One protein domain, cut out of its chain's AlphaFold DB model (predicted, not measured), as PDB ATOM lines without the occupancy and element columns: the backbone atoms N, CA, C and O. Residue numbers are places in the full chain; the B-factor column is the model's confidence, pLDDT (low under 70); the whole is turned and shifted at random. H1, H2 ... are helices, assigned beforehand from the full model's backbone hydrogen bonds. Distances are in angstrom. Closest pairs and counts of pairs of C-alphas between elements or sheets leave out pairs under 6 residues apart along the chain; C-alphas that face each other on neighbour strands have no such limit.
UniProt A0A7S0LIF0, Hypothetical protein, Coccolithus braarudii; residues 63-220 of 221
ATOM      1  N   ALA A  63      19.862  -7.279  14.299       93.38
ATOM      2  CA  ALA A  63      20.672  -8.367  13.762       93.38
ATOM      3  C   ALA A  63      20.698  -8.403  12.221       93.38
ATOM      4  O   ALA A  63      21.801  -8.407  11.676       93.38
ATOM      5  N   PRO A  64      19.567  -8.306  11.486       94.94
ATOM      6  CA  PRO A  64      19.600  -8.390  10.024       94.94
ATOM      7  C   PRO A  64      20.465  -7.309   9.370       94.94
ATOM      8  O   PRO A  64      21.228  -7.590   8.446       94.94
ATOM      9  N   ILE A  65      20.381  -6.066   9.857       95.44
ATOM     10  CA  ILE A  65      21.152  -4.968   9.272       95.44
ATOM     11  C   ILE A  65      22.641  -5.077   9.627       95.44
ATOM     12  O   ILE A  65      23.492  -4.816   8.775       95.44
ATOM     13  N   LEU A  66      22.968  -5.526  10.843       96.75
ATOM     14  CA  LEU A  66      24.347  -5.779  11.258       96.75
ATOM     15  C   LEU A  66      24.964  -6.931  10.461       96.75
ATOM     16  O   LEU A  66      26.052  -6.763   9.923       96.75
ATOM     17  N   ILE A  67      24.256  -8.052  10.301       97.38
ATOM     18  CA  ILE A  67      24.711  -9.211   9.518       97.38
ATOM     19  C   ILE A  67      25.016  -8.797   8.077       97.38
ATOM     20  O   ILE A  67      26.102  -9.086   7.581       97.38
ATOM     21  N   ASN A  68      24.112  -8.064   7.419       97.38
ATOM     22  CA  ASN A  68      24.344  -7.573   6.057       97.38
ATOM     23  C   ASN A  68      25.565  -6.646   5.978       97.38
ATOM     24  O   ASN A  68      26.358  -6.733   5.046       97.38
ATOM     25  N   SER A  69      25.751  -5.789   6.980       97.81
ATOM     26  CA  SER A  69      26.907  -4.889   7.043       97.81
ATOM     27  C   SER A  69      28.212  -5.663   7.239       97.81
ATOM     28  O   SER A  69      29.211  -5.364   6.596       97.81
ATOM     29  N   VAL A  70      28.211  -6.696   8.085       97.44
ATOM     30  CA  VAL A  70      29.369  -7.578   8.275       97.44
ATOM     31  C   VAL A  70      29.672  -8.364   6.998       97.44
ATOM     32  O   VAL A  70      30.841  -8.494   6.643       97.44
ATOM     33  N   GLN A  71      28.660  -8.817   6.253       96.50
ATOM     34  CA  GLN A  71      28.871  -9.430   4.936       96.50
ATOM     35  C   GLN A  71      29.539  -8.470   3.949       96.50
ATOM     36  O   GLN A  71      30.482  -8.878   3.273       96.50
ATOM     37  N   ASP A  72      29.083  -7.217   3.884       95.81
ATOM     38  CA  ASP A  72      29.715  -6.185   3.057       95.81
ATOM     39  C   ASP A  72      31.174  -5.976   3.498       95.81
ATOM     40  O   ASP A  72      32.077  -5.981   2.660       95.81
ATOM     41  N   MET A  73      31.437  -5.899   4.808       95.25
ATOM     42  CA  MET A  73      32.798  -5.775   5.339       95.25
ATOM     43  C   MET A  73      33.682  -6.970   4.990       95.25
ATOM     44  O   MET A  73      34.865  -6.772   4.750       95.25
ATOM     45  N   LEU A  74      33.151  -8.192   4.914       94.81
ATOM     46  CA  LEU A  74      33.916  -9.382   4.515       94.81
ATOM     47  C   LEU A  74      34.403  -9.342   3.058       94.81
ATOM     48  O   LEU A  74      35.247 -10.154   2.689       94.81
ATOM     49  N   THR A  75      33.896  -8.421   2.232       93.31
ATOM     50  CA  THR A  75      34.384  -8.213   0.854       93.31
ATOM     51  C   THR A  75      35.566  -7.246   0.761       93.31
ATOM     52  O   THR A  75      36.190  -7.150  -0.293       93.31
ATOM     53  N   LEU A  76      35.874  -6.541   1.852       92.81
ATOM     54  CA  LEU A  76      36.960  -5.566   1.927       92.81
ATOM     55  C   LEU A  76      38.295  -6.244   2.254       92.81
ATOM     56  O   LEU A  76      38.327  -7.316   2.867       92.81
ATOM     57  N   GLU A  77      39.407  -5.586   1.940       88.88
ATOM     58  CA  GLU A  77      40.735  -6.024   2.385       88.88
ATOM     59  C   GLU A  77      40.889  -5.904   3.914       88.88
ATOM     60  O   GLU A  77      40.201  -5.116   4.568       88.88
ATOM     61  N   ASP A  78      41.741  -6.741   4.523       83.81
ATOM     62  CA  ASP A  78      41.972  -6.692   5.976       83.81
ATOM     63  C   ASP A  78      42.625  -5.360   6.349       83.81
ATOM     64  O   ASP A  78      43.658  -4.985   5.800       83.81
ATOM     65  N   GLY A  79      42.022  -4.653   7.307       82.06
ATOM     66  CA  GLY A  79      42.489  -3.335   7.735       82.06
ATOM     67  C   GLY A  79      42.031  -2.167   6.855       82.06
ATOM     68  O   GLY A  79      42.483  -1.050   7.095       82.06
ATOM     69  N   ASP A  80      41.129  -2.377   5.887       89.00
ATOM     70  CA  ASP A  80      40.496  -1.291   5.125       89.00
ATOM     71  C   ASP A  80      39.521  -0.482   6.004       89.00
ATOM     72  O   ASP A  80      38.309  -0.725   6.056       89.00
ATOM     73  N   THR A  81      40.071   0.490   6.735       88.00
ATOM     74  CA  THR A  81      39.312   1.354   7.646       88.00
ATOM     75  C   THR A  81      38.342   2.272   6.912       88.00
ATOM     76  O   THR A  81      37.244   2.525   7.404       88.00
ATOM     77  N   ASP A  82      38.721   2.761   5.730       91.25
ATOM     78  CA  ASP A  82      37.894   3.686   4.952       91.25
ATOM     79  C   ASP A  82      36.681   2.959   4.358       91.25
ATOM     80  O   ASP A  82      35.557   3.483   4.384       91.25
ATOM     81  N   GLY A  83      36.883   1.727   3.882       93.50
ATOM     82  CA  GLY A  83      35.816   0.831   3.458       93.50
ATOM     83  C   GLY A  83      34.863   0.488   4.603       93.50
ATOM     84  O   GLY A  83      33.645   0.589   4.432       93.50
ATOM     85  N   ALA A  84      35.387   0.165   5.792       92.81
ATOM     86  CA  ALA A  84      34.566  -0.112   6.974       92.81
ATOM     87  C   ALA A  84      33.705   1.101   7.382       92.81
ATOM     88  O   ALA A  84      32.501   0.964   7.611       92.81
ATOM     89  N   GLU A  85      34.277   2.308   7.376       93.62
ATOM     90  CA  GLU A  85      33.555   3.553   7.666       93.62
ATOM     91  C   GLU A  85      32.498   3.876   6.592       93.62
ATOM     92  O   GLU A  85      31.424   4.418   6.867       93.62
ATOM     93  N   MET A  86      32.768   3.544   5.328       96.19
ATOM     94  CA  MET A  86      31.773   3.657   4.260       96.19
ATOM     95  C   MET A  86      30.603   2.686   4.468       96.19
ATOM     96  O   MET A  86      29.449   3.087   4.280       96.19
ATOM     97  N   VAL A  87      30.876   1.438   4.869       97.12
ATOM     98  CA  VAL A  87      29.830   0.465   5.215       97.12
ATOM     99  C   VAL A  87      28.996   0.990   6.381       97.12
ATOM    100  O   VAL A  87      27.782   1.084   6.234       97.12
ATOM    101  N   LEU A  88      29.621   1.450   7.471       96.25
ATOM    102  CA  LEU A  88      28.918   2.031   8.621       96.25
ATOM    103  C   LEU A  88      27.971   3.171   8.215       96.25
ATOM    104  O   LEU A  88      26.790   3.168   8.577       96.25
ATOM    105  N   ARG A  89      28.453   4.134   7.422       96.38
ATOM    106  CA  ARG A  89      27.624   5.253   6.945       96.38
ATOM    107  C   ARG A  89      26.428   4.776   6.124       96.38
ATOM    108  O   ARG A  89      25.319   5.276   6.319       96.38
ATOM    109  N   ARG A  90      26.624   3.793   5.237       97.06
ATOM    110  CA  ARG A  90      25.530   3.173   4.472       97.06
ATOM    111  C   ARG A  90      24.530   2.472   5.388       97.06
ATOM    112  O   ARG A  90      23.330   2.620   5.176       97.06
ATOM    113  N   THR A  91      25.002   1.757   6.402       96.69
ATOM    114  CA  THR A  91      24.162   1.064   7.385       96.69
ATOM    115  C   THR A  91      23.279   2.043   8.148       96.69
ATOM    116  O   THR A  91      22.067   1.851   8.209       96.69
ATOM    117  N   LEU A  92      23.853   3.122   8.684       95.69
ATOM    118  CA  LEU A  92      23.096   4.142   9.413       95.69
ATOM    119  C   LEU A  92      22.092   4.865   8.508       95.69
ATOM    120  O   LEU A  92      20.957   5.106   8.924       95.69
ATOM    121  N   ALA A  93      22.473   5.160   7.262       94.75
ATOM    122  CA  ALA A  93      21.567   5.745   6.278       94.75
ATOM    123  C   ALA A  93      20.398   4.803   5.946       94.75
ATOM    124  O   ALA A  93      19.250   5.237   5.946       94.75
ATOM    125  N   ALA A  94      20.671   3.513   5.722       93.25
ATOM    126  CA  ALA A  94      19.645   2.507   5.460       93.25
ATOM    127  C   ALA A  94      18.708   2.323   6.660       93.25
ATOM    128  O   ALA A  94      17.495   2.255   6.489       93.25
ATOM    129  N   ARG A  95      19.256   2.307   7.881       93.50
ATOM    130  CA  ARG A  95      18.474   2.212   9.118       93.50
ATOM    131  C   ARG A  95      17.570   3.428   9.327       93.50
ATOM    132  O   ARG A  95      16.452   3.275   9.802       93.50
ATOM    133  N   SER A  96      18.041   4.612   8.939       91.31
ATOM    134  CA  SER A  96      17.297   5.877   9.040       91.31
ATOM    135  C   SER A  96      16.313   6.109   7.891       91.31
ATOM    136  O   SER A  96      15.571   7.086   7.919       91.31
ATOM    137  N   ALA A  97      16.320   5.252   6.868       90.00
ATOM    138  CA  ALA A  97      15.415   5.358   5.728       90.00
ATOM    139  C   ALA A  97      14.032   4.739   5.993       90.00
ATOM    140  O   ALA A  97      13.143   4.882   5.152       90.00
ATOM    141  N   ASP A  98      13.840   4.053   7.126       85.62
ATOM    142  CA  ASP A  98      12.537   3.523   7.529       85.62
ATOM    143  C   ASP A  98      11.591   4.686   7.899       85.62
ATOM    144  O   ASP A  98      11.860   5.411   8.859       85.62
ATOM    145  N   PRO A  99      10.491   4.910   7.154       83.25
ATOM    146  CA  PRO A  99       9.592   6.037   7.400       83.25
ATOM    147  C   PRO A  99       8.807   5.913   8.712       83.25
ATOM    148  O   PRO A  99       8.288   6.916   9.207       83.25
ATOM    149  N   ASP A 100       8.701   4.702   9.262       81.31
ATOM    150  CA  ASP A 100       7.904   4.406  10.449       81.31
ATOM    151  C   ASP A 100       8.763   4.317  11.724       81.31
ATOM    152  O   ASP A 100       8.222   4.118  12.815       81.31
ATOM    153  N   TYR A 101      10.087   4.477  11.612       84.56
ATOM    154  CA  TYR A 101      11.027   4.318  12.718       84.56
ATOM    155  C   TYR A 101      12.092   5.422  12.755       84.56
ATOM    156  O   TYR A 101      12.775   5.694  11.775       84.56
ATOM    157  N   ASN A 102      12.286   6.024  13.931       88.00
ATOM    158  CA  ASN A 102      13.341   7.012  14.147       88.00
ATOM    159  C   ASN A 102      14.522   6.376  14.880       88.00
ATOM    160  O   ASN A 102      14.402   5.970  16.038       88.00
ATOM    161  N   VAL A 103      15.680   6.359  14.224       90.56
ATOM    162  CA  VAL A 103      16.930   5.860  14.803       90.56
ATOM    163  C   VAL A 103      17.366   6.761  15.951       90.56
ATOM    164  O   VAL A 103      17.526   7.972  15.793       90.56
ATOM    165  N   THR A 104      17.564   6.169  17.126       92.31
ATOM    166  CA  THR A 104      18.041   6.904  18.302       92.31
ATOM    167  C   THR A 104      19.560   7.061  18.270       92.31
ATOM    168  O   THR A 104      20.267   6.221  17.718       92.31
ATOM    169  N   ALA A 105      20.091   8.090  18.936       91.81
ATOM    170  CA  ALA A 105      21.542   8.271  19.059       91.81
ATOM    171  C   ALA A 105      22.232   7.080  19.754       91.81
ATOM    172  O   ALA A 105      23.348   6.716  19.392       91.81
ATOM    173  N   ALA A 106      21.558   6.456  20.727       90.31
ATOM    174  CA  ALA A 106      22.053   5.255  21.395       90.31
ATOM    175  C   ALA A 106      22.120   4.059  20.432       90.31
ATOM    176  O   ALA A 106      23.116   3.344  20.424       90.31
ATOM    177  N   GLU A 107      21.104   3.881  19.580       92.06
ATOM    178  CA  GLU A 107      21.114   2.844  18.546       92.06
ATOM    179  C   GLU A 107      22.206   3.101  17.501       92.06
ATOM    180  O   GLU A 107      22.953   2.186  17.168       92.06
ATOM    181  N   SER A 108      22.345   4.338  17.010       93.19
ATOM    182  CA  SER A 108      23.410   4.682  16.059       93.19
ATOM    183  C   SER A 108      24.792   4.395  16.632       93.19
ATOM    184  O   SER A 108      25.636   3.834  15.936       93.19
ATOM    185  N   ARG A 109      25.009   4.740  17.907       91.56
ATOM    186  CA  ARG A 109      26.255   4.445  18.611       91.56
ATOM    187  C   ARG A 109      26.482   2.942  18.740       91.56
ATOM    188  O   ARG A 109      27.560   2.483  18.407       91.56
ATOM    189  N   LEU A 110      25.462   2.178  19.131       91.12
ATOM    190  CA  LEU A 110      25.562   0.721  19.222       91.12
ATOM    191  C   LEU A 110      25.918   0.087  17.868       91.12
ATOM    192  O   LEU A 110      26.774  -0.788  17.804       91.12
ATOM    193  N   ILE A 111      25.293   0.534  16.773       94.19
ATOM    194  CA  ILE A 111      25.618   0.059  15.420       94.19
ATOM    195  C   ILE A 111      27.075   0.388  15.069       94.19
ATOM    196  O   ILE A 111      27.788  -0.485  14.577       94.19
ATOM    197  N   ALA A 112      27.514   1.622  15.328       93.31
ATOM    198  CA  ALA A 112      28.882   2.057  15.062       93.31
ATOM    199  C   ALA A 112      29.907   1.248  15.860       93.31
ATOM    200  O   ALA A 112      30.801   0.648  15.263       93.31
ATOM    201  N   ASP A 113      29.722   1.164  17.177       90.62
ATOM    202  CA  ASP A 113      30.611   0.448  18.086       90.62
ATOM    203  C   ASP A 113      30.761  -1.014  17.639       90.62
ATOM    204  O   ASP A 113      31.879  -1.508  17.504       90.62
ATOM    205  N   ARG A 114      29.651  -1.685  17.295       93.12
ATOM    206  CA  ARG A 114      29.662  -3.073  16.808       93.12
ATOM    207  C   ARG A 114      30.396  -3.241  15.486       93.12
ATOM    208  O   ARG A 114      31.244  -4.123  15.369       93.12
ATOM    209  N   LEU A 115      30.054  -2.444  14.475       94.06
ATOM    210  CA  LEU A 115      30.625  -2.624  13.140       94.06
ATOM    211  C   LEU A 115      32.117  -2.303  13.116       94.06
ATOM    212  O   LEU A 115      32.880  -3.074  12.539       94.06
ATOM    213  N   LEU A 116      32.543  -1.233  13.789       91.56
ATOM    214  CA  LEU A 116      33.956  -0.867  13.874       91.56
ATOM    215  C   LEU A 116      34.755  -1.894  14.683       91.56
ATOM    216  O   LEU A 116      35.833  -2.314  14.261       91.56
ATOM    217  N   ALA A 117      34.204  -2.372  15.802       91.00
ATOM    218  CA  ALA A 117      34.826  -3.421  16.599       91.00
ATOM    219  C   ALA A 117      34.994  -4.731  15.813       91.00
ATOM    220  O   ALA A 117      36.060  -5.350  15.869       91.00
ATOM    221  N   ILE A 118      33.970  -5.145  15.059       94.19
ATOM    222  CA  ILE A 118      34.032  -6.338  14.206       94.19
ATOM    223  C   ILE A 118      35.020  -6.133  13.056       94.19
ATOM    224  O   ILE A 118      35.812  -7.033  12.794       94.19
ATOM    225  N   ALA A 119      35.016  -4.970  12.397       93.00
ATOM    226  CA  ALA A 119      35.958  -4.659  11.324       93.00
ATOM    227  C   ALA A 119      37.408  -4.795  11.800       93.00
ATOM    228  O   ALA A 119      38.230  -5.434  11.143       93.00
ATOM    229  N   ALA A 120      37.709  -4.258  12.980       89.38
ATOM    230  CA  ALA A 120      39.057  -4.291  13.517       89.38
ATOM    231  C   ALA A 120      39.463  -5.660  14.085       89.38
ATOM    232  O   ALA A 120      40.632  -6.039  14.026       89.38
ATOM    233  N   ALA A 121      38.509  -6.431  14.611       91.75
ATOM    234  CA  ALA A 121      38.748  -7.776  15.130       91.75
ATOM    235  C   ALA A 121      38.510  -8.885  14.092       91.75
ATOM    236  O   ALA A 121      38.532 -10.061  14.447       91.75
ATOM    237  N   ARG A 122      38.289  -8.541  12.819       93.06
ATOM    238  CA  ARG A 122      37.823  -9.459  11.769       93.06
ATOM    239  C   ARG A 122      38.685 -10.709  11.624       93.06
ATOM    240  O   ARG A 122      38.153 -11.818  11.594       93.06
ATOM    241  N   SER A 123      40.006 -10.539  11.583       92.62
ATOM    242  CA  SER A 123      40.953 -11.659  11.512       92.62
ATOM    243  C   SER A 123      40.895 -12.523  12.775       92.62
ATOM    244  O   SER A 123      40.733 -13.734  12.667       92.62
ATOM    245  N   ALA A 124      40.906 -11.918  13.967       93.75
ATOM    246  CA  ALA A 124      40.850 -12.657  15.229       93.75
ATOM    247  C   ALA A 124      39.515 -13.401  15.435       93.75
ATOM    248  O   ALA A 124      39.498 -14.504  15.980       93.75
ATOM    249  N   LEU A 125      38.401 -12.822  14.980       94.94
ATOM    250  CA  LEU A 125      37.093 -13.479  14.932       94.94
ATOM    251  C   LEU A 125      37.106 -14.652  13.945       94.94
ATOM    252  O   LEU A 125      36.556 -15.705  14.249       94.94
ATOM    253  N   GLY A 126      37.760 -14.494  12.790       95.06
ATOM    254  CA  GLY A 126      37.965 -15.573  11.824       95.06
ATOM    255  C   GLY A 126      38.740 -16.739  12.432       95.06
ATOM    256  O   GLY A 126      38.249 -17.861  12.423       95.06
ATOM    257  N   ASP A 127      39.884 -16.456  13.054       94.69
ATOM    258  CA  ASP A 127      40.712 -17.463  13.728       94.69
ATOM    259  C   ASP A 127      39.950 -18.194  14.842       94.69
ATOM    260  O   ASP A 127      40.158 -19.388  15.067       94.69
ATOM    261  N   LEU A 128      39.071 -17.487  15.559       95.88
ATOM    262  CA  LEU A 128      38.210 -18.089  16.572       95.88
ATOM    263  C   LEU A 128      37.231 -19.084  15.944       95.88
ATOM    264  O   LEU A 128      37.089 -20.189  16.462       95.88
ATOM    265  N   LEU A 129      36.576 -18.722  14.838       96.50
ATOM    266  CA  LEU A 129      35.660 -19.626  14.135       96.50
ATOM    267  C   LEU A 129      36.396 -20.826  13.526       96.50
ATOM    268  O   LEU A 129      35.896 -21.947  13.591       96.50
ATOM    269  N   ASP A 130      37.595 -20.613  12.985       95.69
ATOM    270  CA  ASP A 130      38.459 -21.684  12.484       95.69
ATOM    271  C   ASP A 130      38.814 -22.681  13.593       95.69
ATOM    272  O   ASP A 130      38.777 -23.892  13.379       95.69
ATOM    273  N   GLU A 131      39.163 -22.182  14.781       95.44
ATOM    274  CA  GLU A 131      39.450 -23.015  15.949       95.44
ATOM    275  C   GLU A 131      38.210 -23.805  16.375       95.44
ATOM    276  O   GLU A 131      38.297 -25.019  16.532       95.44
ATOM    277  N   VAL A 132      37.052 -23.141  16.492       95.62
ATOM    278  CA  VAL A 132      35.772 -23.780  16.836       95.62
ATOM    279  C   VAL A 132      35.476 -24.943  15.891       95.62
ATOM    280  O   VAL A 132      35.132 -26.032  16.350       95.62
ATOM    281  N   VAL A 133      35.665 -24.756  14.583       96.25
ATOM    282  CA  VAL A 133      35.451 -25.824  13.599       96.25
ATOM    283  C   VAL A 133      36.459 -26.962  13.763       96.25
ATOM    284  O   VAL A 133      36.080 -28.129  13.706       96.25
ATOM    285  N   LYS A 134      37.735 -26.655  14.020       95.06
ATOM    286  CA  LYS A 134      38.792 -27.668  14.193       95.06
ATOM    287  C   LYS A 134      38.634 -28.489  15.470       95.06
ATOM    288  O   LYS A 134      38.946 -29.679  15.463       95.06
ATOM    289  N   THR A 135      38.187 -27.880  16.564       94.50
ATOM    290  CA  THR A 135      38.066 -28.560  17.862       94.50
ATOM    291  C   THR A 135      36.812 -29.422  17.967       94.50
ATOM    292  O   THR A 135      36.769 -30.329  18.795       94.50
ATOM    293  N   ASN A 136      35.803 -29.174  17.131       95.75
ATOM    294  CA  ASN A 136      34.530 -29.886  17.154       95.75
ATOM    295  C   ASN A 136      34.461 -30.914  16.020       95.75
ATOM    296  O   ASN A 136      34.044 -30.621  14.901       95.75
ATOM    297  N   SER A 137      34.835 -32.159  16.324       93.50
ATOM    298  CA  SER A 137      34.945 -33.240  15.330       93.50
ATOM    299  C   SER A 137      33.646 -33.545  14.579       93.50
ATOM    300  O   SER A 137      33.695 -34.026  13.447       93.50
ATOM    301  N   TRP A 138      32.489 -33.279  15.191       95.81
ATOM    302  CA  TRP A 138      31.190 -33.520  14.565       95.81
ATOM    303  C   TRP A 138      30.965 -32.614  13.346       95.81
ATOM    304  O   TRP A 138      30.355 -33.056  12.377       95.81
ATOM    305  N   ILE A 139      31.515 -31.393  13.340       95.56
ATOM    306  CA  ILE A 139      31.350 -30.449  12.225       95.56
ATOM    307  C   ILE A 139      31.951 -31.050  10.955       95.56
ATOM    308  O   ILE A 139      31.278 -31.122   9.928       95.56
ATOM    309  N   ALA A 140      33.179 -31.564  11.052       92.38
ATOM    310  CA  ALA A 140      33.839 -32.254   9.949       92.38
ATOM    311  C   ALA A 140      33.153 -33.583   9.594       92.38
ATOM    312  O   ALA A 140      33.040 -33.943   8.425       92.38
ATOM    313  N   GLN A 141      32.665 -34.323  10.595       94.94
ATOM    314  CA  GLN A 141      31.974 -35.597  10.376       94.94
ATOM    315  C   GLN A 141      30.684 -35.436   9.557       94.94
ATOM    316  O   GLN A 141      30.363 -36.315   8.756       94.94
ATOM    317  N   PHE A 142      29.948 -34.343   9.763       95.56
ATOM    318  CA  PHE A 142      28.663 -34.086   9.111       95.56
ATOM    319  C   PHE A 142      28.734 -33.061   7.969       95.56
ATOM    320  O   PHE A 142      27.707 -32.774   7.358       95.56
ATOM    321  N   GLY A 143      29.920 -32.540   7.639       93.25
ATOM    322  CA  GLY A 143      30.096 -31.571   6.553       93.25
ATOM    323  C   GLY A 143      29.448 -30.210   6.836       93.25
ATOM    324  O   GLY A 143      28.910 -29.573   5.929       93.25
ATOM    325  N   ALA A 144      29.422 -29.797   8.107       95.38
ATOM    326  CA  ALA A 144      28.754 -28.581   8.565       95.38
ATOM    327  C   ALA A 144      29.659 -27.335   8.526       95.38
ATOM    328  O   ALA A 144      29.262 -26.272   8.989       95.38
ATOM    329  N   GLU A 145      30.868 -27.407   7.965       96.69
ATOM    330  CA  GLU A 145      31.848 -26.313   8.007       96.69
ATOM    331  C   GLU A 145      31.290 -25.011   7.392       96.69
ATOM    332  O   GLU A 145      31.512 -23.914   7.910       96.69
ATOM    333  N   GLN A 146      30.488 -25.129   6.329       96.81
ATOM    334  CA  GLN A 146      29.871 -23.984   5.651       96.81
ATOM    335  C   GLN A 146      28.879 -23.223   6.539       96.81
ATOM    336  O   GLN A 146      28.786 -22.001   6.415       96.81
ATOM    337  N   THR A 147      28.186 -23.902   7.464       96.69
ATOM    338  CA  THR A 147      27.259 -23.244   8.404       96.69
ATOM    339  C   THR A 147      28.014 -22.415   9.441       96.69
ATOM    340  O   THR A 147      27.475 -21.453   9.974       96.69
ATOM    341  N   PHE A 148      29.298 -22.694   9.669       97.00
ATOM    342  CA  PHE A 148      30.195 -21.861  10.476       97.00
ATOM    343  C   PHE A 148      30.975 -20.834   9.640       97.00
ATOM    344  O   PHE A 148      31.858 -20.148  10.155       97.00
ATOM    345  N   GLY A 149      30.654 -20.701   8.349       95.88
ATOM    346  CA  GLY A 149      31.298 -19.735   7.460       95.88
ATOM    347  C   GLY A 149      32.675 -20.154   6.943       95.88
ATOM    348  O   GLY A 149      33.456 -19.292   6.521       95.88
ATOM    349  N   GLN A 150      32.984 -21.453   6.973       95.62
ATOM    350  CA  GLN A 150      34.195 -22.018   6.380       95.62
ATOM    351  C   GLN A 150      33.967 -22.422   4.922       95.62
ATOM    352  O   GLN A 150      32.912 -22.943   4.557       95.62
ATOM    353  N   GLY A 151      34.985 -22.221   4.086       92.06
ATOM    354  CA  GLY A 151      34.953 -22.556   2.664       92.06
ATOM    355  C   GLY A 151      35.191 -21.342   1.774       92.06
ATOM    356  O   GLY A 151      35.891 -20.403   2.149       92.06
ATOM    357  N   ASP A 152      34.630 -21.380   0.566       92.31
ATOM    358  CA  ASP A 152      34.816 -20.324  -0.427       92.31
ATOM    359  C   ASP A 152      34.048 -19.045  -0.048       92.31
ATOM    360  O   ASP A 152      32.819 -19.006  -0.098       92.31
ATOM    361  N   GLY A 153      34.780 -17.975   0.278       89.25
ATOM    362  CA  GLY A 153      34.218 -16.661   0.606       89.25
ATOM    363  C   GLY A 153      33.497 -15.968  -0.559       89.25
ATOM    364  O   GLY A 153      32.755 -15.006  -0.337       89.25
ATOM    365  N   SER A 154      33.664 -16.458  -1.796       92.00
ATOM    366  CA  SER A 154      32.882 -16.002  -2.946       92.00
ATOM    367  C   SER A 154      31.422 -16.469  -2.864       92.00
ATOM    368  O   SER A 154      30.519 -15.741  -3.294       92.00
ATOM    369  N   ASN A 155      31.173 -17.621  -2.223       94.94
ATOM    370  CA  ASN A 155      29.838 -18.164  -2.024       94.94
ATOM    371  C   ASN A 155      29.033 -17.263  -1.062       94.94
ATOM    372  O   ASN A 155      29.408 -17.117   0.107       94.94
ATOM    373  N   PRO A 156      27.906 -16.674  -1.510       94.94
ATOM    374  CA  PRO A 156      27.110 -15.776  -0.678       94.94
ATOM    375  C   PRO A 156      26.546 -16.459   0.573       94.94
ATOM    376  O   PRO A 156      26.434 -15.806   1.607       94.94
ATOM    377  N   TYR A 157      26.246 -17.759   0.510       95.88
ATOM    378  CA  TYR A 157      25.769 -18.519   1.666       95.88
ATOM    379  C   TYR A 157      26.850 -18.630   2.751       95.88
ATOM    380  O   TYR A 157      26.612 -18.258   3.896       95.88
ATOM    381  N   VAL A 158      28.067 -19.041   2.375       96.69
ATOM    382  CA  VAL A 158      29.207 -19.147   3.304       96.69
ATOM    383  C   VAL A 158      29.528 -17.785   3.915       96.69
ATOM    384  O   VAL A 158      29.738 -17.679   5.120       96.69
ATOM    385  N   ARG A 159      29.512 -16.716   3.109       96.62
ATOM    386  CA  ARG A 159      29.761 -15.350   3.588       96.62
ATOM    387  C   ARG A 159      28.690 -14.870   4.571       96.62
ATOM    388  O   ARG A 159      29.039 -14.254   5.576       96.62
ATOM    389  N   MET A 160      27.417 -15.176   4.321       97.19
ATOM    390  CA  MET A 160      26.324 -14.900   5.257       97.19
ATOM    391  C   MET A 160      26.513 -15.652   6.575       97.19
ATOM    392  O   MET A 160      26.528 -15.019   7.628       97.19
ATOM    393  N   CYS A 161      26.743 -16.967   6.526       97.88
ATOM    394  CA  CYS A 161      26.975 -17.773   7.724       97.88
ATOM    395  C   CYS A 161      28.208 -17.304   8.509       97.88
ATOM    396  O   CYS A 161      28.175 -17.253   9.737       97.88
ATOM    397  N   ARG A 162      29.275 -16.886   7.812       97.69
ATOM    398  CA  ARG A 162      30.463 -16.285   8.433       97.69
ATOM    399  C   ARG A 162      30.121 -14.988   9.155       97.69
ATOM    400  O   ARG A 162      30.550 -14.804  10.288       97.69
ATOM    401  N   ALA A 163      29.338 -14.109   8.533       98.00
ATOM    402  CA  ALA A 163      28.915 -12.850   9.140       98.00
ATOM    403  C   ALA A 163      28.042 -13.063  10.387       98.00
ATOM    404  O   ALA A 163      28.278 -12.419  11.409       98.00
ATOM    405  N   GLU A 164      27.083 -13.992  10.330       97.88
ATOM    406  CA  GLU A 164      26.269 -14.396  11.483       97.88
ATOM    407  C   GLU A 164      27.141 -14.908  12.634       97.88
ATOM    408  O   GLU A 164      27.044 -14.416  13.758       97.88
ATOM    409  N   CYS A 165      28.029 -15.867  12.346       97.94
ATOM    410  CA  CYS A 165      28.915 -16.454  13.345       97.94
ATOM    411  C   CYS A 165      29.885 -15.425  13.934       97.94
ATOM    412  O   CYS A 165      30.124 -15.448  15.138       97.94
ATOM    413  N   MET A 166      30.420 -14.505  13.126       97.25
ATOM    414  CA  MET A 166      31.293 -13.431  13.610       97.25
ATOM    415  C   MET A 166      30.550 -12.465  14.530       97.25
ATOM    416  O   MET A 166      31.067 -12.128  15.595       97.25
ATOM    417  N   LEU A 167      29.335 -12.047  14.158       96.88
ATOM    418  CA  LEU A 167      28.513 -11.181  15.001       96.88
ATOM    419  C   LEU A 167      28.159 -11.876  16.322       96.88
ATOM    420  O   LEU A 167      28.312 -11.279  17.385       96.88
ATOM    421  N   ALA A 168      27.752 -13.147  16.267       96.56
ATOM    422  CA  ALA A 168      27.451 -13.942  17.452       96.56
ATOM    423  C   ALA A 168      28.678 -14.114  18.361       96.56
ATOM    424  O   ALA A 168      28.591 -13.867  19.561       96.56
ATOM    425  N   ALA A 169      29.838 -14.476  17.802       95.81
ATOM    426  CA  ALA A 169      31.080 -14.630  18.559       95.81
ATOM    427  C   ALA A 169      31.502 -13.320  19.238       95.81
ATOM    428  O   ALA A 169      31.891 -13.325  20.406       95.81
ATOM    429  N   TYR A 170      31.377 -12.195  18.533       95.19
ATOM    430  CA  TYR A 170      31.637 -10.876  19.095       95.19
ATOM    431  C   TYR A 170      30.665 -10.544  20.245       95.19
ATOM    432  O   TYR A 170      31.109 -10.185  21.338       95.19
ATOM    433  N   MET A 171      29.356 -10.735  20.056       94.12
ATOM    434  CA  MET A 171      28.356 -10.468  21.102       94.12
ATOM    435  C   MET A 171      28.547 -11.362  22.339       94.12
ATOM    436  O   MET A 171      28.426 -10.893  23.473       94.12
ATOM    437  N   LEU A 172      28.892 -12.637  22.139       93.19
ATOM    438  CA  LEU A 172      29.120 -13.597  23.222       93.19
ATOM    439  C   LEU A 172      30.402 -13.312  24.007       93.19
ATOM    440  O   LEU A 172      30.384 -13.302  25.237       93.19
ATOM    441  N   HIS A 173      31.521 -13.102  23.315       91.81
ATOM    442  CA  HIS A 173      32.840 -13.103  23.956       91.81
ATOM    443  C   HIS A 173      33.359 -11.700  24.268       91.81
ATOM    444  O   HIS A 173      34.079 -11.520  25.253       91.81
ATOM    445  N   VAL A 174      32.980 -10.703  23.464       89.31
ATOM    446  CA  VAL A 174      33.444  -9.318  23.615       89.31
ATOM    447  C   VAL A 174      32.424  -8.471  24.369       89.31
ATOM    448  O   VAL A 174      32.777  -7.909  25.405       89.31
ATOM    449  N   GLU A 175      31.169  -8.423  23.910       88.81
ATOM    450  CA  GLU A 175      30.097  -7.688  24.613       88.81
ATOM    451  C   GLU A 175      29.564  -8.439  25.836       88.81
ATOM    452  O   GLU A 175      28.935  -7.838  26.702       88.81
ATOM    453  N   ARG A 176      29.801  -9.755  25.924       82.12
ATOM    454  CA  ARG A 176      29.337 -10.613  27.027       82.12
ATOM    455  C   ARG A 176      27.823 -10.541  27.255       82.12
ATOM    456  O   ARG A 176      27.365 -10.658  28.390       82.12
ATOM    457  N   GLY A 177      27.054 -10.332  26.187       69.50
ATOM    458  CA  GLY A 177      25.594 -10.211  26.249       69.50
ATOM    459  C   GLY A 177      25.071  -8.944  26.939       69.50
ATOM    460  O   GLY A 177      23.870  -8.852  27.176       69.50
ATOM    461  N   GLU A 178      25.923  -7.954  27.243       70.81
ATOM    462  CA  GLU A 178      25.513  -6.698  27.900       70.81
ATOM    463  C   GLU A 178      24.435  -5.942  27.099       70.81
ATOM    464  O   GLU A 178      23.569  -5.280  27.669       70.81
ATOM    465  N   PHE A 179      24.441  -6.105  25.773       66.00
ATOM    466  CA  PHE A 179      23.556  -5.407  24.838       66.00
ATOM    467  C   PHE A 179      22.551  -6.334  24.132       66.00
ATOM    468  O   PHE A 179      22.064  -5.999  23.047       66.00
ATOM    469  N   GLY A 180      22.245  -7.492  24.727       73.00
ATOM    470  CA  GLY A 180      21.186  -8.399  24.273       73.00
ATOM    471  C   GLY A 180      21.630  -9.843  24.035       73.00
ATOM    472  O   GLY A 180      22.820 -10.146  23.924       73.00
ATOM    473  N   GLU A 181      20.641 -10.732  23.955       84.12
ATOM    474  CA  GLU A 181      20.829 -12.146  23.623       84.12
ATOM    475  C   GLU A 181      21.047 -12.338  22.114       84.12
ATOM    476  O   GLU A 181      20.623 -11.526  21.291       84.12
ATOM    477  N   VAL A 182      21.739 -13.420  21.750       89.69
ATOM    478  CA  VAL A 182      21.919 -13.831  20.353       89.69
ATOM    479  C   VAL A 182      20.765 -14.759  19.984       89.69
ATOM    480  O   VAL A 182      20.798 -15.938  20.318       89.69
ATOM    481  N   ASP A 183      19.747 -14.221  19.315       91.69
ATOM    482  CA  ASP A 183      18.511 -14.923  18.931       91.69
ATOM    483  C   ASP A 183      18.418 -15.239  17.426       91.69
ATOM    484  O   ASP A 183      17.518 -15.947  16.977       91.69
ATOM    485  N   PHE A 184      19.356 -14.719  16.635       93.69
ATOM    486  CA  PHE A 184      19.405 -14.878  15.180       93.69
ATOM    487  C   PHE A 184      20.227 -16.087  14.719       93.69
ATOM    488  O   PHE A 184      20.288 -16.358  13.520       93.69
ATOM    489  N   LEU A 185      20.896 -16.781  15.640       95.44
ATOM    490  CA  LEU A 185      21.726 -17.946  15.350       95.44
ATOM    491  C   LEU A 185      21.068 -19.203  15.917       95.44
ATOM    492  O   LEU A 185      20.532 -19.178  17.020       95.44
ATOM    493  N   GLU A 186      21.138 -20.310  15.179       95.00
ATOM    494  CA  GLU A 186      20.666 -21.610  15.660       95.00
ATOM    495  C   GLU A 186      21.418 -22.041  16.928       95.00
ATOM    496  O   GLU A 186      22.641 -21.887  17.012       95.00
ATOM    497  N   GLU A 187      20.694 -22.622  17.890       94.31
ATOM    498  CA  GLU A 187      21.232 -22.933  19.222       94.31
ATOM    499  C   GLU A 187      22.463 -23.848  19.163       94.31
ATOM    500  O   GLU A 187      23.454 -23.572  19.823       94.31
ATOM    501  N   GLU A 188      22.467 -24.871  18.304       94.38
ATOM    502  CA  GLU A 188      23.607 -25.792  18.152       94.38
ATOM    503  C   GLU A 188      24.891 -25.067  17.700       94.38
ATOM    504  O   GLU A 188      25.982 -25.285  18.241       94.38
ATOM    505  N   ARG A 189      24.771 -24.136  16.741       95.75
ATOM    506  CA  ARG A 189      25.893 -23.281  16.310       95.75
ATOM    507  C   ARG A 189      26.327 -22.361  17.446       95.75
ATOM    508  O   ARG A 189      27.523 -22.145  17.643       95.75
ATOM    509  N   LEU A 190      25.364 -21.823  18.190       95.31
ATOM    510  CA  LEU A 190      25.610 -20.890  19.279       95.31
ATOM    511  C   LEU A 190      26.334 -21.551  20.457       95.31
ATOM    512  O   LEU A 190      27.319 -20.997  20.938       95.31
ATOM    513  N   GLU A 191      25.906 -22.742  20.877       94.56
ATOM    514  CA  GLU A 191      26.577 -23.570  21.886       94.56
ATOM    515  C   GLU A 191      28.023 -23.863  21.481       94.56
ATOM    516  O   GLU A 191      28.956 -23.591  22.237       94.56
ATOM    517  N   THR A 192      28.230 -24.277  20.231       95.56
ATOM    518  CA  THR A 192      29.569 -24.571  19.703       95.56
ATOM    519  C   THR A 192      30.493 -23.343  19.740       95.56
ATOM    520  O   THR A 192      31.677 -23.454  20.061       95.56
ATOM    521  N   ILE A 193      29.966 -22.145  19.460       95.62
ATOM    522  CA  ILE A 193      30.728 -20.887  19.548       95.62
ATOM    523  C   ILE A 193      30.962 -20.465  21.006       95.62
ATOM    524  O   ILE A 193      32.025 -19.917  21.315       95.62
ATOM    525  N   ARG A 194      30.008 -20.699  21.920       94.12
ATOM    526  CA  ARG A 194      30.178 -20.429  23.363       94.12
ATOM    527  C   ARG A 194      31.332 -21.248  23.949       94.12
ATOM    528  O   ARG A 194      32.125 -20.705  24.726       94.12
ATOM    529  N   ASP A 195      31.473 -22.489  23.496       92.75
ATOM    530  CA  ASP A 195      32.503 -23.438  23.933       92.75
ATOM    531  C   ASP A 195      33.887 -23.203  23.303       92.75
ATOM    532  O   ASP A 195      34.825 -23.971  23.538       92.75
ATOM    533  N   ALA A 196      34.064 -22.111  22.548       91.81
ATOM    534  CA  ALA A 196      35.360 -21.710  22.013       91.81
ATOM    535  C   ALA A 196      36.449 -21.673  23.103       91.81
ATOM    536  O   ALA A 196      36.240 -21.199  24.228       91.81
ATOM    537  N   SER A 197      37.650 -22.139  22.751       90.62
ATOM    538  CA  SER A 197      38.768 -22.251  23.688       90.62
ATOM    539  C   SER A 197      39.158 -20.886  24.274       90.62
ATOM    540  O   SER A 197      39.167 -19.865  23.580       90.62
ATOM    541  N   ALA A 198      39.524 -20.856  25.562       89.12
ATOM    542  CA  ALA A 198      39.927 -19.615  26.230       89.12
ATOM    543  C   ALA A 198      41.019 -18.836  25.465       89.12
ATOM    544  O   ALA A 198      40.822 -17.641  25.254       89.12
ATOM    545  N   PRO A 199      42.084 -19.477  24.932       90.00
ATOM    546  CA  PRO A 199      43.101 -18.762  24.164       90.00
ATOM    547  C   PRO A 199      42.565 -18.071  22.902       90.00
ATOM    548  O   PRO A 199      43.021 -16.978  22.575       90.00
ATOM    549  N   ALA A 200      41.625 -18.687  22.174       87.56
ATOM    550  CA  ALA A 200      41.031 -18.081  20.981       87.56
ATOM    551  C   ALA A 200      40.130 -16.891  21.342       87.56
ATOM    552  O   ALA A 200      40.237 -15.823  20.735       87.56
ATOM    553  N   ARG A 201      39.312 -17.047  22.390       90.38
ATOM    554  CA  ARG A 201      38.467 -15.968  22.927       90.38
ATOM    555  C   ARG A 201      39.296 -14.772  23.387       90.38
ATOM    556  O   ARG A 201      38.986 -13.640  23.026       90.38
ATOM    557  N   ASP A 202      40.376 -15.016  24.124       90.38
ATOM    558  CA  ASP A 202      41.228 -13.953  24.660       90.38
ATOM    559  C   ASP A 202      41.900 -13.145  23.541       90.38
ATOM    560  O   ASP A 202      41.931 -11.915  23.613       90.38
ATOM    561  N   ARG A 203      42.362 -13.802  22.464       88.31
ATOM    562  CA  ARG A 203      42.897 -13.105  21.278       88.31
ATOM    563  C   ARG A 203      41.858 -12.189  20.640       88.31
ATOM    564  O   ARG A 203      42.179 -11.042  20.337       88.31
ATOM    565  N   CYS A 204      40.625 -12.669  20.481       88.19
ATOM    566  CA  CYS A 204      39.525 -11.864  19.957       88.19
ATOM    567  C   CYS A 204      39.265 -10.632  20.836       88.19
ATOM    568  O   CYS A 204      39.243  -9.513  20.333       88.19
ATOM    569  N   ILE A 205      39.141 -10.815  22.155       89.00
ATOM    570  CA  ILE A 205      38.888  -9.720  23.105       89.00
ATOM    571  C   ILE A 205      40.009  -8.673  23.056       89.00
ATOM    572  O   ILE A 205      39.738  -7.470  23.062       89.00
ATOM    573  N   VAL A 206      41.269  -9.113  23.014       88.38
ATOM    574  CA  VAL A 206      42.429  -8.212  22.942       88.38
ATOM    575  C   VAL A 206      42.448  -7.440  21.624       88.38
ATOM    576  O   VAL A 206      42.647  -6.224  21.651       88.38
ATOM    577  N   ALA A 207      42.205  -8.108  20.491       86.88
ATOM    578  CA  ALA A 207      42.148  -7.462  19.181       86.88
ATOM    579  C   ALA A 207      41.081  -6.358  19.155       86.88
ATOM    580  O   ALA A 207      41.371  -5.222  18.780       86.88
ATOM    581  N   THR A 208      39.883  -6.653  19.666       83.81
ATOM    582  CA  THR A 208      38.797  -5.674  19.714       83.81
ATOM    583  C   THR A 208      39.106  -4.490  20.628       83.81
ATOM    584  O   THR A 208      38.908  -3.346  20.232       83.81
ATOM    585  N   ARG A 209      39.631  -4.736  21.837       83.44
ATOM    586  CA  ARG A 209      39.966  -3.663  22.792       83.44
ATOM    587  C   ARG A 209      41.094  -2.762  22.310       83.44
ATOM    588  O   ARG A 209      41.086  -1.572  22.599       83.44
ATOM    589  N   THR A 210      42.071  -3.328  21.608       78.81
ATOM    590  CA  THR A 210      43.188  -2.551  21.057       78.81
ATOM    591  C   THR A 210      42.683  -1.577  19.998       78.81
ATOM    592  O   THR A 210      43.101  -0.422  19.979       78.81
ATOM    593  N   ALA A 211      41.737  -2.016  19.170       71.44
ATOM    594  CA  ALA A 211      41.131  -1.180  18.150       71.44
ATOM    595  C   ALA A 211      40.244  -0.073  18.735       71.44
ATOM    596  O   ALA A 211      40.446   1.100  18.435       71.44
ATOM    597  N   THR A 212      39.320  -0.418  19.635       69.44
ATOM    598  CA  THR A 212      38.403   0.569  20.229       69.44
ATOM    599  C   THR A 212      39.112   1.532  21.185       69.44
ATOM    600  O   THR A 212      38.771   2.713  21.249       69.44
ATOM    601  N   GLY A 213      40.152   1.070  21.886       59.31
ATOM    602  CA  GLY A 213      40.999   1.911  22.733       59.31
ATOM    603  C   GLY A 213      41.888   2.886  21.952       59.31
ATOM    604  O   GLY A 213      42.189   3.967  22.460       59.31
ATOM    605  N   ALA A 214      42.281   2.549  20.719       53.41
ATOM    606  CA  ALA A 214      42.997   3.466  19.831       53.41
ATOM    607  C   ALA A 214      42.078   4.582  19.296       53.41
ATOM    608  O   ALA A 214      42.512   5.729  19.174       53.41
ATOM    609  N   ASP A 215      40.800   4.277  19.049       47.44
ATOM    610  CA  ASP A 215      39.828   5.253  18.551       47.44
ATOM    611  C   ASP A 215      39.278   6.188  19.638       47.44
ATOM    612  O   ASP A 215      39.049   7.367  19.360       47.44
ATOM    613  N   GLU A 216      39.175   5.768  20.906       47.22
ATOM    614  CA  GLU A 216      38.828   6.702  21.995       47.22
ATOM    615  C   GLU A 216      39.788   7.903  22.089       47.22
ATOM    616  O   GLU A 216      39.380   8.989  22.505       47.22
ATOM    617  N   ALA A 217      41.055   7.734  21.699       45.97
ATOM    618  CA  ALA A 217      42.024   8.827  21.641       45.97
ATOM    619  C   ALA A 217      41.809   9.755  20.430       45.97
ATOM    620  O   ALA A 217      42.182  10.927  20.484       45.97
ATOM    621  N   LYS A 218      41.196   9.248  19.355       38.69
ATOM    622  CA  LYS A 218      40.975   9.949  18.083       38.69
ATOM    623  C   LYS A 218      39.695  10.792  18.080       38.69
ATOM    624  O   LYS A 218      39.668  11.830  17.430       38.69
ATOM    625  N   TYR A 219      38.671  10.392  18.841       38.56
ATOM    626  CA  TYR A 219      37.375  11.090  18.933       38.56
ATOM    627  C   TYR A 219      37.204  11.971  20.191       38.56
ATOM    628  O   TYR A 219      36.126  12.515  20.424       38.56
ATOM    629  N   LYS A 220      38.253  12.119  21.016       40.81
ATOM    630  CA  LYS A 220      38.308  13.048  22.169       40.81
ATOM    631  C   LYS A 220      39.010  14.387  21.853       40.81
ATOM    632  O   LYS A 220      39.281  15.147  22.784       40.81
TER     633      LYS A 220
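This is residues 63 to 220 of the 221 residues of the protein "Hypothetical protein" of Coccolithus braarudii (UniProt A0A7S0LIF0). H7 runs through the middle of a packed helical body, with the up-and-down bundle H1, H2 and H3 at one end of the long axis and the short helices H5 and H6 toward the other. H4 and H9 lie side by side, opposite ways, across one end of H7, while H8 packs on H7 and residues 97 to 102 stick out as a free loop. The printed part has 158 residues, with nine named helices, H1 to H9 in chain order, and no named strand: all helix. It is compact, with a radius of gyration of the C-alphas of 15.5 A and spans of 46 by 35 by 30 A.

The longest helix, H9, residues 198 to 216, touches H4, residues 122 to 135, with its residues 200 to 207 alone; the closest C-alphas, of Ala 124 and Cys 204, are 5.0 A apart, at a shallow tilt of 8 degrees, opposite ways. H9 also touches H3, residues 105 to 120, closest at the C-alphas of Ala 117 and Thr 208, 5.5 A. The hub is H7, residues 156 to 173, touching six helices. It is about perpendicular to H4 at 86 degrees, with the C-alphas of Leu 125 and Met 166 closest at 5.9 A. H7 touches H1, residues 63 to 73, at a steep tilt of 66 degrees, the closest C-alphas being those of Val 70 and Ala 163, 5.4 A. H1 and H2, residues 81 to 95, form a hairpin, closest at the C-alphas of Met 73 and Ala 84, 6.2 A; H2 and H3 form another, at a tilt of 32 degrees, only just shallow. H8, residues 187 to 194, touches H7, with the C-alphas of Ala 169 and Ile 193 6.3 A apart. H6, residues 145 to 148, touches H7, closest at the C-alphas of Gln 146 and Val 158, 5.4 A. H5, residues 137 to 142, and H4 only just touch, only at the corner, with 3 pairs of C-alphas within 8 A. Every O i to N i+4 pair is within hydrogen-bond range in H1, H2, H3, H4, H5, H7, H8 and H9; H6 is too short for one.

H1 begins at C-alpha 63, (20.672, -8.367, 13.762). H2 is 20.9 A long, H3 22.3 A, H4 20.1 A and H7 25.4 A, ending at C-alpha 173, (32.840, -13.103, 23.956). H9, 26.7 A, ends at C-alpha 216, (38.828, 6.702, 21.995).

The C-alphas farthest apart, of Gln 141 and Lys 220, are 50.5 A apart. The printed part has no cut; the link from H7 to H8, residues 174 to 186, is long. Mean pLDDT of the printed part is 89.7, with residues 177, 179 and 212 to 220 under 70.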